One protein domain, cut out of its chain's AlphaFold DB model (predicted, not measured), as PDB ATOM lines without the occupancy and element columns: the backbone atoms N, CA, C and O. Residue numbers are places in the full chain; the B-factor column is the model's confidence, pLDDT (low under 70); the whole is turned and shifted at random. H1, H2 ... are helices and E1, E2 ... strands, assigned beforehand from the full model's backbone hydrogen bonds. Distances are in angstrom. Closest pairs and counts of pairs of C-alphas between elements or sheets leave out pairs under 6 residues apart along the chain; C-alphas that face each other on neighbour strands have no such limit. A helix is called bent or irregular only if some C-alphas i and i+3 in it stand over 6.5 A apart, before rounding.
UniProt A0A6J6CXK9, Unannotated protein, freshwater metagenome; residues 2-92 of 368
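Overview. This is residues 2 to 92 of the 368 residues of the protein "Unannotated protein" of freshwater metagenome (UniProt A0A6J6CXK9). A flat, loosely strung set of short helices has H1 at one end of its longest axis and H6 at the other, with the strand hairpin E1 and E2 and the helices H2 and H3 between them. H4 and H5 come between H3 and H6, and residues 87 to 92 stick out beyond them. The 91 printed residues hold six named helices and two named strands, in the order H1, H2, E1, E2, H3, H4, H5, H6, with an antiparallel sheet of order E1 - E2. The class is mostly helix; the whole is only just loose, close to compact, with a radius of gyration of the C-alphas of 14.9 A and spans of 48 by 36 by 19 A.

Arrangement. H1, residues 2 to 12, is close to but not clearly touching H2, residues 23 to 29; their closest C-alphas, of Thr 6 and Tyr 29, are 7.5 A apart. H2 is irregular, with C-alphas 25 and 28 at 7.6 A. E1, residues 33 to 36, and E2, residues 42 to 45, form an antiparallel hairpin at 166 degrees, with N 35 and O 43 at 2.8 A and N 43 and O 35 at 2.9 A, within hydrogen-bond range. H3, residues 47 to 53, comes nearest to E1 where the C-alphas of Val 33 and Pro 47 are 5.2 A apart. H3 is close to but not clearly touching H4, residues 59 to 66, at a steep tilt of 53 degrees, the same way; the closest C-alphas, of Ala 52 and Arg 65, are 7.2 A apart. H4 and H5, residues 76 to 82, only just touch, with 3 pairs of C-alphas within 8 A, the closest being Val 60 and Val 76 at 6.4 A. H5 and H6, residues 84 to 90, meet only through their link. Every O i to N i+4 pair is within hydrogen-bond range in H4 and H6; the counts are 6 of 7 in H1, 2 of 3 in H3, and 1 of 3 in both H2 and H5, each with 2 of 4 O i to N i+3 pairs within range.

Along the chain. H1 begins at C-alpha 2 (-25.157, 5.161, 30.685) and is 14.9 A long. E1 is 9.9 A and E2 10.5 A long. H2, H4 and H5 each measure 10.3 A, H3 10.6 A. H6 measures 10.1 A and ends at C-alpha 90 (-4.075, 28.563, 43.358).

Size, cuts and confidence. The two C-alphas farthest apart, of Leu 12 and Gln 92, are 50.2 A apart. The printed part has no cut and no long link. Its mean pLDDT is 89.9, and no printed residue is under 70.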
ATOM      1  N   LEU A   2     -26.264   5.688  29.859       78.31
ATOM      2  CA  LEU A   2     -25.157   5.161  30.685       78.31
ATOM      3  C   LEU A   2     -25.591   4.274  31.866       78.31
ATOM      4  O   LEU A   2     -25.198   3.119  31.906       78.31
ATOM      5  N   ALA A   3     -26.500   4.736  32.732       79.69
ATOM      6  CA  ALA A   3     -27.002   3.934  33.859       79.69
ATOM      7  C   ALA A   3     -27.721   2.622  33.461       79.69
ATOM      8  O   ALA A   3     -27.836   1.719  34.281       79.69
ATOM      9  N   ALA A   4     -28.214   2.503  32.222       83.19
ATOM     10  CA  ALA A   4     -28.736   1.238  31.704       83.19
ATOM     11  C   ALA A   4     -27.593   0.314  31.258       83.19
ATOM     12  O   ALA A   4     -27.639  -0.875  31.540       83.19
ATOM     13  N   ILE A   5     -26.538   0.863  30.643       84.75
ATOM     14  CA  ILE A   5     -25.329   0.110  30.276       84.75
ATOM     15  C   ILE A   5     -24.651  -0.465  31.526       84.75
ATOM     16  O   ILE A   5     -24.347  -1.652  31.552       84.75
ATOM     17  N   THR A   6     -24.490   0.326  32.593       82.69
ATOM     18  CA  THR A   6     -23.884  -0.152  33.850       82.69
ATOM     19  C   THR A   6     -24.691  -1.298  34.477       82.69
ATOM     20  O   THR A   6     -24.107  -2.233  35.014       82.69
ATOM     21  N   ARG A   7     -26.028  -1.279  34.349       84.69
ATOM     22  CA  ARG A   7     -26.896  -2.401  34.750       84.69
ATOM     23  C   ARG A   7     -26.736  -3.632  33.858       84.69
ATOM     24  O   ARG A   7     -26.685  -4.732  34.382       84.69
ATOM     25  N   LEU A   8     -26.607  -3.486  32.536       86.19
ATOM     26  CA  LEU A   8     -26.334  -4.636  31.655       86.19
ATOM     27  C   LEU A   8     -25.023  -5.347  32.038       86.19
ATOM     28  O   LEU A   8     -24.967  -6.575  32.030       86.19
ATOM     29  N   VAL A   9     -23.995  -4.582  32.415       86.06
ATOM     30  CA  VAL A   9     -22.709  -5.133  32.866       86.06
ATOM     31  C   VAL A   9     -22.846  -5.818  34.231       86.06
ATOM     32  O   VAL A   9     -22.493  -6.988  34.356       86.06
ATOM     33  N   HIS A  10     -23.375  -5.132  35.250       85.94
ATOM     34  CA  HIS A  10     -23.397  -5.662  36.621       85.94
ATOM     35  C   HIS A  10     -24.534  -6.652  36.912       85.94
ATOM     36  O   HIS A  10     -24.303  -7.640  37.605       85.94
ATOM     37  N   ASP A  11     -25.740  -6.413  36.392       89.00
ATOM     38  CA  ASP A  11     -26.933  -7.207  36.718       89.00
ATOM     39  C   ASP A  11     -27.070  -8.435  35.798       89.00
ATOM     40  O   ASP A  11     -27.636  -9.448  36.204       89.00
ATOM     41  N   LEU A  12     -26.567  -8.352  34.554       87.62
ATOM     42  CA  LEU A  12     -26.683  -9.414  33.538       87.62
ATOM     43  C   LEU A  12     -25.337 -10.021  33.096       87.62
ATOM     44  O   LEU A  12     -25.338 -10.957  32.299       87.62
ATOM     45  N   GLY A  13     -24.199  -9.510  33.580       87.81
ATOM     46  CA  GLY A  13     -22.869 -10.036  33.243       87.81
ATOM     47  C   GLY A  13     -22.455  -9.839  31.779       87.81
ATOM     48  O   GLY A  13     -21.639 -10.603  31.265       87.81
ATOM     49  N   VAL A  14     -23.034  -8.857  31.078       91.31
ATOM     50  CA  VAL A  14     -22.780  -8.629  29.648       91.31
ATOM     51  C   VAL A  14     -21.527  -7.778  29.449       91.31
ATOM     52  O   VAL A  14     -21.463  -6.644  29.918       91.31
ATOM     53  N   THR A  15     -20.562  -8.269  28.669       91.00
ATOM     54  CA  THR A  15     -19.437  -7.452  28.192       91.00
ATOM     55  C   THR A  15     -19.936  -6.408  27.193       91.00
ATOM     56  O   THR A  15     -20.404  -6.760  26.110       91.00
ATOM     57  N   VAL A  16     -19.803  -5.122  27.526       89.69
ATOM     58  CA  VAL A  16     -20.170  -4.012  26.635       89.69
ATOM     59  C   VAL A  16     -18.912  -3.305  26.137       89.69
ATOM     60  O   VAL A  16     -18.088  -2.856  26.929       89.69
ATOM     61  N   VAL A  17     -18.784  -3.168  24.816       90.50
ATOM     62  CA  VAL A  17     -17.765  -2.330  24.169       90.50
ATOM     63  C   VAL A  17     -18.432  -1.033  23.718       90.50
ATOM     64  O   VAL A  17     -19.495  -1.067  23.102       90.50
ATOM     65  N   ILE A  18     -17.819   0.109  24.035       88.62
ATOM     66  CA  ILE A  18     -18.332   1.444  23.706       88.62
ATOM     67  C   ILE A  18     -17.235   2.211  22.967       88.62
ATOM     68  O   ILE A  18     -16.132   2.354  23.489       88.62
ATOM     69  N   ALA A  19     -17.553   2.735  21.785       87.44
ATOM     70  CA  ALA A  19     -16.793   3.805  21.149       87.44
ATOM     71  C   ALA A  19     -17.521   5.127  21.432       87.44
ATOM     72  O   ALA A  19     -18.712   5.231  21.148       87.44
ATOM     73  N   GLU A  20     -16.842   6.100  22.043       83.38
ATOM     74  CA  GLU A  20     -17.439   7.386  22.422       83.38
ATOM     75  C   GLU A  20     -16.368   8.483  22.463       83.38
ATOM     76  O   GLU A  20     -15.299   8.296  23.043       83.38
ATOM     77  N   HIS A  21     -16.671   9.648  21.885       78.81
ATOM     78  CA  HIS A  21     -15.740  10.785  21.827       78.81
ATOM     79  C   HIS A  21     -15.741  11.629  23.118       78.81
ATOM     80  O   HIS A  21     -14.789  12.354  23.397       78.81
ATOM     81  N   ARG A  22     -16.797  11.520  23.938       80.19
ATOM     82  CA  ARG A  22     -16.971  12.232  25.216       80.19
ATOM     83  C   ARG A  22     -16.525  11.384  26.407       80.19
ATOM     84  O   ARG A  22     -17.343  10.894  27.193       80.19
ATOM     85  N   LEU A  23     -15.210  11.204  26.537       85.19
ATOM     86  CA  LEU A  23     -14.598  10.362  27.574       85.19
ATOM     87  C   LEU A  23     -15.051  10.741  28.993       85.19
ATOM     88  O   LEU A  23     -15.220   9.860  29.835       85.19
ATOM     89  N   GLU A  24     -15.336  12.021  29.254       84.19
ATOM     90  CA  GLU A  24     -15.769  12.521  30.563       84.19
ATOM     91  C   GLU A  24     -17.104  11.929  31.052       84.19
ATOM     92  O   GLU A  24     -17.398  11.968  32.249       84.19
ATOM     93  N   ARG A  25     -17.906  11.352  30.145       82.12
ATOM     94  CA  ARG A  25     -19.175  10.678  30.465       82.12
ATOM     95  C   ARG A  25     -18.999   9.205  30.838       82.12
ATOM     96  O   ARG A  25     -19.800   8.686  31.614       82.12
ATOM     97  N   VAL A  26     -17.987   8.535  30.280       87.06
ATOM     98  CA  VAL A  26     -17.854   7.064  30.296       87.06
ATOM     99  C   VAL A  26     -16.667   6.553  31.116       87.06
ATOM    100  O   VAL A  26     -16.776   5.488  31.716       87.06
ATOM    101  N   VAL A  27     -15.562   7.304  31.196       88.88
ATOM    102  CA  VAL A  27     -14.270   6.802  31.708       88.88
ATOM    103  C   VAL A  27     -14.331   6.266  33.142       88.88
ATOM    104  O   VAL A  27     -13.728   5.242  33.440       88.88
ATOM    105  N   GLN A  28     -15.107   6.911  34.016       88.69
ATOM    106  CA  GLN A  28     -15.249   6.529  35.428       88.69
ATOM    107  C   GLN A  28     -15.964   5.179  35.642       88.69
ATOM    108  O   GLN A  28     -16.016   4.698  36.769       88.69
ATOM    109  N   TYR A  29     -16.544   4.605  34.582       88.25
ATOM    110  CA  TYR A  29     -17.255   3.324  34.585       88.25
ATOM    111  C   TYR A  29     -16.563   2.255  33.727       88.25
ATOM    112  O   TYR A  29     -17.113   1.171  33.564       88.25
ATOM    113  N   ALA A  30     -15.415   2.563  33.116       90.25
ATOM    114  CA  ALA A  30     -14.713   1.640  32.237       90.25
ATOM    115  C   ALA A  30     -13.713   0.793  33.033       90.25
ATOM    116  O   ALA A  30     -12.789   1.336  33.631       90.25
ATOM    117  N   ASP A  31     -13.835  -0.535  32.982       90.62
ATOM    118  CA  ASP A  31     -12.841  -1.443  33.577       90.62
ATOM    119  C   ASP A  31     -11.523  -1.459  32.782       90.62
ATOM    120  O   ASP A  31     -10.444  -1.693  33.327       90.62
ATOM    121  N   ARG A  32     -11.604  -1.210  31.468       92.81
ATOM    122  CA  ARG A  32     -10.465  -1.231  30.544       92.81
ATOM    123  C   ARG A  32     -10.655  -0.210  29.431       92.81
ATOM    124  O   ARG A  32     -11.762  -0.040  28.929       92.81
ATOM    125  N   VAL A  33      -9.565   0.421  29.001       93.25
ATOM    126  CA  VAL A  33      -9.550   1.280  27.804       93.25
ATOM    127  C   VAL A  33      -8.819   0.557  26.676       93.25
ATOM    128  O   VAL A  33      -7.856  -0.177  26.908       93.25
ATOM    129  N   ILE A  34      -9.301   0.743  25.449       91.88
ATOM    130  CA  ILE A  34      -8.612   0.380  24.210       91.88
ATOM    131  C   ILE A  34      -8.395   1.695  23.464       91.88
ATOM    132  O   ILE A  34      -9.365   2.382  23.151       91.88
ATOM    133  N   TYR A  35      -7.140   2.059  23.227       90.19
ATOM    134  CA  TYR A  35      -6.763   3.292  22.550       90.19
ATOM    135  C   TYR A  35      -6.082   2.958  21.223       90.19
ATOM    136  O   TYR A  35      -5.047   2.283  21.201       90.19
ATOM    137  N   LEU A  36      -6.714   3.404  20.136       89.50
ATOM    138  CA  LEU A  36      -6.212   3.338  18.767       89.50
ATOM    139  C   LEU A  36      -5.385   4.600  18.504       89.50
ATOM    140  O   LEU A  36      -5.895   5.714  18.609       89.50
ATOM    141  N   HIS A  37      -4.110   4.414  18.187       86.31
ATOM    142  CA  HIS A  37      -3.184   5.488  17.846       86.31
ATOM    143  C   HIS A  37      -3.373   5.928  16.389       86.31
ATOM    144  O   HIS A  37      -3.876   5.176  15.555       86.31
ATOM    145  N   GLY A  38      -2.927   7.144  16.062       80.88
ATOM    146  CA  GLY A  38      -3.017   7.693  14.700       80.88
ATOM    147  C   GLY A  38      -2.167   6.958  13.652       80.88
ATOM    148  O   GLY A  38      -2.386   7.143  12.461       80.88
ATOM    149  N   ASP A  39      -1.233   6.104  14.081       87.62
ATOM    150  CA  ASP A  39      -0.446   5.203  13.227       87.62
ATOM    151  C   ASP A  39      -1.119   3.831  12.999       87.62
ATOM    152  O   ASP A  39      -0.554   2.957  12.341       87.62
ATOM    153  N   GLY A  40      -2.325   3.627  13.542       87.81
ATOM    154  CA  GLY A  40      -3.072   2.371  13.472       87.81
ATOM    155  C   GLY A  40      -2.675   1.328  14.523       87.81
ATOM    156  O   GLY A  40      -3.281   0.254  14.562       87.81
ATOM    157  N   THR A  41      -1.700   1.608  15.396       91.81
ATOM    158  CA  THR A  41      -1.372   0.714  16.516       91.81
ATOM    159  C   THR A  41      -2.427   0.793  17.622       91.81
ATOM    160  O   THR A  41      -3.170   1.768  17.744       91.81
ATOM    161  N   VAL A  42      -2.529  -0.249  18.451       92.50
ATOM    162  CA  VAL A  42      -3.531  -0.332  19.525       92.50
ATOM    163  C   VAL A  42      -2.858  -0.638  20.855       92.50
ATOM    164  O   VAL A  42      -2.064  -1.568  20.969       92.50
ATOM    165  N   THR A  43      -3.240   0.113  21.885       92.69
ATOM    166  CA  THR A  43      -2.850  -0.133  23.280       92.69
ATOM    167  C   THR A  43      -4.082  -0.407  24.134       92.69
ATOM    168  O   THR A  43      -5.156   0.140  23.884       92.69
ATOM    169  N   SER A  44      -3.963  -1.277  25.137       93.81
ATOM    170  CA  SER A  44      -5.059  -1.551  26.068       93.81
ATOM    171  C   SER A  44      -4.540  -1.922  27.451       93.81
ATOM    172  O   SER A  44      -3.562  -2.654  27.570       93.81
ATOM    173  N   GLY A  45      -5.202  -1.405  28.482       94.06
ATOM    174  CA  GLY A  45      -4.778  -1.491  29.878       94.06
ATOM    175  C   GLY A  45      -5.795  -0.821  30.799       94.06
ATOM    176  O   GLY A  45      -6.922  -0.531  30.371       94.06
ATOM    177  N   ALA A  46      -5.415  -0.565  32.052       93.88
ATOM    178  CA  ALA A  46      -6.291   0.148  32.974       93.88
ATOM    179  C   ALA A  46      -6.520   1.596  32.483       93.88
ATOM    180  O   ALA A  46      -5.608   2.196  31.901       93.88
ATOM    181  N   PRO A  47      -7.699   2.206  32.718       93.38
ATOM    182  CA  PRO A  47      -7.993   3.531  32.175       93.38
ATOM    183  C   PRO A  47      -6.988   4.602  32.609       93.38
ATOM    184  O   PRO A  47      -6.586   5.415  31.786       93.38
ATOM    185  N   ALA A  48      -6.540   4.583  33.869       92.12
ATOM    186  CA  ALA A  48      -5.571   5.553  34.388       92.12
ATOM    187  C   ALA A  48      -4.172   5.415  33.758       92.12
ATOM    188  O   ALA A  48      -3.475   6.414  33.624       92.12
ATOM    189  N   GLU A  49      -3.775   4.209  33.340       92.19
ATOM    190  CA  GLU A  49      -2.489   3.952  32.678       92.19
ATOM    191  C   GLU A  49      -2.524   4.439  31.226       92.19
ATOM    192  O   GLU A  49      -1.678   5.225  30.804       92.19
ATOM    193  N   ILE A  50      -3.549   4.036  30.468       92.88
ATOM    194  CA  ILE A  50      -3.725   4.441  29.066       92.88
ATOM    195  C   ILE A  50      -3.939   5.958  28.960       92.88
ATOM    196  O   ILE A  50      -3.367   6.628  28.099       92.88
ATOM    197  N   LEU A  51      -4.714   6.534  29.881       92.06
ATOM    198  CA  LEU A  51      -4.943   7.975  29.941       92.06
ATOM    199  C   LEU A  51      -3.820   8.748  30.651       92.06
ATOM    200  O   LEU A  51      -3.959   9.961  30.818       92.06
ATOM    201  N   ALA A  52      -2.687   8.125  30.990       90.38
ATOM    202  CA  ALA A  52      -1.471   8.862  31.339       90.38
ATOM    203  C   ALA A  52      -0.761   9.413  30.091       90.38
ATOM    204  O   ALA A  52      -0.302  10.553  30.111       90.38
ATOM    205  N   SER A  53      -0.730   8.644  28.995       86.06
ATOM    206  CA  SER A  53       0.019   8.967  27.768       86.06
ATOM    207  C   SER A  53      -0.840   9.272  26.533       86.06
ATOM    208  O   SER A  53      -0.323   9.850  25.581       86.06
ATOM    209  N   SER A  54      -2.139   8.944  26.535       88.12
ATOM    210  CA  SER A  54      -3.076   9.286  25.446       88.12
ATOM    211  C   SER A  54      -3.034  10.780  25.076       88.12
ATOM    212  O   SER A  54      -3.011  11.633  25.970       88.12
ATOM    213  N   SER A  55      -3.100  11.131  23.787       85.69
ATOM    214  CA  SER A  55      -3.254  12.539  23.377       85.69
ATOM    215  C   SER A  55      -4.635  13.095  23.742       85.69
ATOM    216  O   SER A  55      -4.766  14.283  24.019       85.69
ATOM    217  N   VAL A  56      -5.647  12.227  23.821       85.62
ATOM    218  CA  VAL A  56      -7.027  12.579  24.164       85.62
ATOM    219  C   VAL A  56      -7.331  12.184  25.610       85.62
ATOM    220  O   VAL A  56      -7.190  11.016  25.986       85.62
ATOM    221  N   ALA A  57      -7.763  13.139  26.434       90.19
ATOM    222  CA  ALA A  57      -8.132  12.897  27.827       90.19
ATOM    223  C   ALA A  57      -9.187  13.908  28.318       90.19
ATOM    224  O   ALA A  57      -9.133  15.075  27.929       90.19
ATOM    225  N   PRO A  58     -10.116  13.502  29.203       91.94
ATOM    226  CA  PRO A  58     -11.105  14.415  29.771       91.94
ATOM    227  C   PRO A  58     -10.455  15.431  30.731       91.94
ATOM    228  O   PRO A  58      -9.396  15.135  31.300       91.94
ATOM    229  N   PRO A  59     -11.086  16.596  30.987       93.44
ATOM    230  CA  PRO A  59     -10.493  17.672  31.788       93.44
ATOM    231  C   PRO A  59     -10.025  17.244  33.186       93.44
ATOM    232  O   PRO A  59      -8.953  17.659  33.612       93.44
ATOM    233  N   VAL A  60     -10.743  16.342  33.869       95.06
ATOM    234  CA  VAL A  60     -10.312  15.768  35.161       95.06
ATOM    235  C   VAL A  60      -8.955  15.054  35.092       95.06
ATOM    236  O   VAL A  60      -8.136  15.204  35.999       95.06
ATOM    237  N   VAL A  61      -8.684  14.325  34.006       94.88
ATOM    238  CA  VAL A  61      -7.402  13.638  33.800       94.88
ATOM    239  C   VAL A  61      -6.331  14.628  33.352       94.88
ATOM    240  O   VAL A  61      -5.205  14.552  33.837       94.88
ATOM    241  N   ARG A  62      -6.666  15.586  32.473       95.06
ATOM    242  CA  ARG A  62      -5.733  16.646  32.044       95.06
ATOM    243  C   ARG A  62      -5.257  17.487  33.237       95.06
ATOM    244  O   ARG A  62      -4.058  17.709  33.369       95.06
ATOM    245  N   LEU A  63      -6.164  17.850  34.149       95.44
ATOM    246  CA  LEU A  63      -5.840  18.511  35.419       95.44
ATOM    247  C   LEU A  63      -4.956  17.626  36.313       95.44
ATOM    248  O   LEU A  63      -3.986  18.111  36.884       95.44
ATOM    249  N   GLY A  64      -5.243  16.321  36.393       95.44
ATOM    250  CA  GLY A  64      -4.415  15.377  37.149       95.44
ATOM    251  C   GLY A  64      -2.994  15.216  36.605       95.44
ATOM    252  O   GLY A  64      -2.060  15.130  37.399       95.44
ATOM    253  N   ARG A  65      -2.809  15.240  35.275       95.06
ATOM    254  CA  ARG A  65      -1.479  15.280  34.639       95.06
ATOM    255  C   ARG A  65      -0.738  16.566  35.001       95.06
ATOM    256  O   ARG A  65       0.408  16.496  35.425       95.06
ATOM    257  N   LEU A  66      -1.405  17.717  34.852       94.56
ATOM    258  CA  LEU A  66      -0.850  19.039  35.159       94.56
ATOM    259  C   LEU A  66      -0.382  19.138  36.621       94.56
ATOM    260  O   LEU A  66       0.700  19.646  36.885       94.56
ATOM    261  N   ALA A  67      -1.173  18.602  37.550       93.88
ATOM    262  CA  ALA A  67      -0.895  18.616  38.984       93.88
ATOM    263  C   ALA A  67      -0.008  17.451  39.478       93.88
ATOM    264  O   ALA A  67       0.191  17.300  40.685       93.88
ATOM    265  N   GLY A  68       0.491  16.594  38.578       94.06
ATOM    266  CA  GLY A  68       1.369  15.468  38.921       94.06
ATOM    267  C   GLY A  68       0.730  14.376  39.792       94.06
ATOM    268  O   GLY A  68       1.441  13.665  40.502       94.06
ATOM    269  N   TRP A  69      -0.600  14.231  39.783       94.88
ATOM    270  CA  TRP A  69      -1.297  13.269  40.643       94.88
ATOM    271  C   TRP A  69      -1.111  11.821  40.172       94.88
ATOM    272  O   TRP A  69      -1.312  11.497  39.002       94.88
ATOM    273  N   SER A  70      -0.802  10.927  41.116       92.25
ATOM    274  CA  SER A  70      -0.680   9.488  40.875       92.25
ATOM    275  C   SER A  70      -1.364   8.684  41.994       92.25
ATOM    276  O   SER A  70      -1.065   8.928  43.166       92.25
ATOM    277  N   PRO A  71      -2.265   7.731  41.677       90.94
ATOM    278  CA  PRO A  71      -2.803   7.444  40.343       90.94
ATOM    279  C   PRO A  71      -3.671   8.597  39.802       90.94
ATOM    280  O   PRO A  71      -4.237   9.378  40.567       90.94
ATOM    281  N   LEU A  72      -3.800   8.691  38.473       94.38
ATOM    282  CA  LEU A  72      -4.623   9.722  37.831       94.38
ATOM    283  C   LEU A  72      -6.116   9.539  38.169       94.38
ATOM    284  O   LEU A  72      -6.647   8.434  38.003       94.38
ATOM    285  N   PRO A  73      -6.832  10.595  38.600       95.00
ATOM    286  CA  PRO A  73      -8.250  10.491  38.909       95.00
ATOM    287  C   PRO A  73      -9.095  10.395  37.638       95.00
ATOM    288  O   PRO A  73      -8.995  11.215  36.728       95.00
ATOM    289  N   LEU A  74     -10.002   9.419  37.619       94.31
ATOM    290  CA  LEU A  74     -10.958   9.204  36.526       94.31
ATOM    291  C   LEU A  74     -12.316   9.875  36.787       94.31
ATOM    292  O   LEU A  74     -13.177   9.905  35.911       94.31
ATOM    293  N   SER A  75     -12.524  10.408  37.995       94.56
ATOM    294  CA  SER A  75     -13.768  11.049  38.416       94.56
ATOM    295  C   SER A  75     -13.501  12.360  39.157       94.56
ATOM    296  O   SER A  75     -12.502  12.514  39.865       94.56
ATOM    297  N   VAL A  76     -14.450  13.296  39.057       94.19
ATOM    298  CA  VAL A  76     -14.452  14.548  39.838       94.19
ATOM    299  C   VAL A  76     -14.374  14.266  41.344       94.19
ATOM    300  O   VAL A  76     -13.736  15.016  42.078       94.19
ATOM    301  N   ARG A  77     -14.989  13.174  41.824       94.06
ATOM    302  CA  ARG A  77     -14.966  12.782  43.241       94.06
ATOM    303  C   ARG A  77     -13.549  12.460  43.712       94.06
ATOM    304  O   ARG A  77     -13.180  12.862  44.812       94.06
ATOM    305  N   ASP A  78     -12.784  11.741  42.900       94.25
ATOM    306  CA  ASP A  78     -11.439  11.302  43.267       94.25
ATOM    307  C   ASP A  78     -10.430  12.439  43.122       94.25
ATOM    308  O   ASP A  78      -9.662  12.681  44.049       94.25
ATOM    309  N   ALA A  79     -10.541  13.244  42.062       95.81
ATOM    310  CA  ALA A  79      -9.767  14.477  41.927       95.81
ATOM    311  C   ALA A  79      -9.991  15.434  43.114       95.81
ATOM    312  O   ALA A  79      -9.032  15.931  43.698       95.81
ATOM    313  N   ARG A  80     -11.242  15.632  43.567       95.12
ATOM    314  CA  ARG A  80     -11.540  16.493  44.730       95.12
ATOM    315  C   ARG A  80     -10.846  16.069  46.026       95.12
ATOM    316  O   ARG A  80     -10.628  16.949  46.862       95.12
ATOM    317  N   ARG A  81     -10.536  14.775  46.198       95.00
ATOM    318  CA  ARG A  81      -9.848  14.221  47.382       95.00
ATOM    319  C   ARG A  81      -8.353  14.540  47.401       95.00
ATOM    320  O   ARG A  81      -7.803  14.676  48.485       95.00
ATOM    321  N   VAL A  82      -7.720  14.650  46.231       95.25
ATOM    322  CA  VAL A  82      -6.274  14.910  46.091       95.25
ATOM    323  C   VAL A  82      -5.944  16.370  45.763       95.25
ATOM    324  O   VAL A  82      -4.828  16.811  45.999       95.25
ATOM    325  N   ALA A  83      -6.922  17.160  45.310       94.81
ATOM    326  CA  ALA A  83      -6.741  18.557  44.910       94.81
ATOM    327  C   ALA A  83      -6.517  19.572  46.055       94.81
ATOM    328  O   ALA A  83      -6.642  20.768  45.817       94.81
ATOM    329  N   ALA A  84      -6.235  19.141  47.290       92.62
ATOM    330  CA  ALA A  84      -6.058  20.057  48.423       92.62
ATOM    331  C   ALA A  84      -4.856  20.999  48.225       92.62
ATOM    332  O   ALA A  84      -5.042  22.211  48.201       92.62
ATOM    333  N   SER A  85      -3.667  20.446  47.958       91.38
ATOM    334  CA  SER A  85      -2.447  21.228  47.712       91.38
ATOM    335  C   SER A  85      -2.567  22.154  46.500       91.38
ATOM    336  O   SER A  85      -2.121  23.293  46.549       91.38
ATOM    337  N   LEU A  86      -3.225  21.694  45.429       92.44
ATOM    338  CA  LEU A  86      -3.462  22.510  44.237       92.44
ATOM    339  C   LEU A  86      -4.393  23.697  44.532       92.44
ATOM    340  O   LEU A  86      -4.163  24.783  44.015       92.44
ATOM    341  N   ARG A  87      -5.426  23.524  45.373       91.69
ATOM    342  CA  ARG A  87      -6.263  24.658  45.805       91.69
ATOM    343  C   ARG A  87      -5.455  25.652  46.638       91.69
ATOM    344  O   ARG A  87      -5.536  26.837  46.352       91.69
ATOM    345  N   GLU A  88      -4.657  25.190  47.600       90.25
ATOM    346  CA  GLU A  88      -3.799  26.053  48.435       90.25
ATOM    347  C   GLU A  88      -2.773  26.853  47.610       90.25
ATOM    348  O   GLU A  88      -2.453  27.994  47.945       90.25
ATOM    349  N   GLU A  89      -2.265  26.272  46.519       89.00
ATOM    350  CA  GLU A  89      -1.364  26.935  45.574       89.00
ATOM    351  C   GLU A  89      -2.089  27.984  44.715       89.00
ATOM    352  O   GLU A  89      -1.617  29.113  44.594       89.00
ATOM    353  N   LEU A  90      -3.265  27.650  44.175       88.00
ATOM    354  CA  LEU A  90      -4.075  28.563  43.358       88.00
ATOM    355  C   LEU A  90      -4.775  29.665  44.173       88.00
ATOM    356  O   LEU A  90      -5.138  30.698  43.622       88.00
ATOM    357  N   GLU A  91      -4.936  29.497  45.486       84.50
ATOM    358  CA  GLU A  91      -5.444  30.547  46.384       84.50
ATOM    359  C   GLU A  91      -4.474  31.734  46.507       84.50
ATOM    360  O   GLU A  91      -4.896  32.847  46.817       84.50
ATOM    361  N   GLN A  92      -3.183  31.508  46.242       78.50
ATOM    362  CA  GLN A  92      -2.138  32.538  46.263       78.50
ATOM    363  C   GLN A  92      -2.076  33.319  44.939       78.50
ATOM    364  O   GLN A  92      -1.745  34.503  44.951       78.50
TER     365      GLN A  92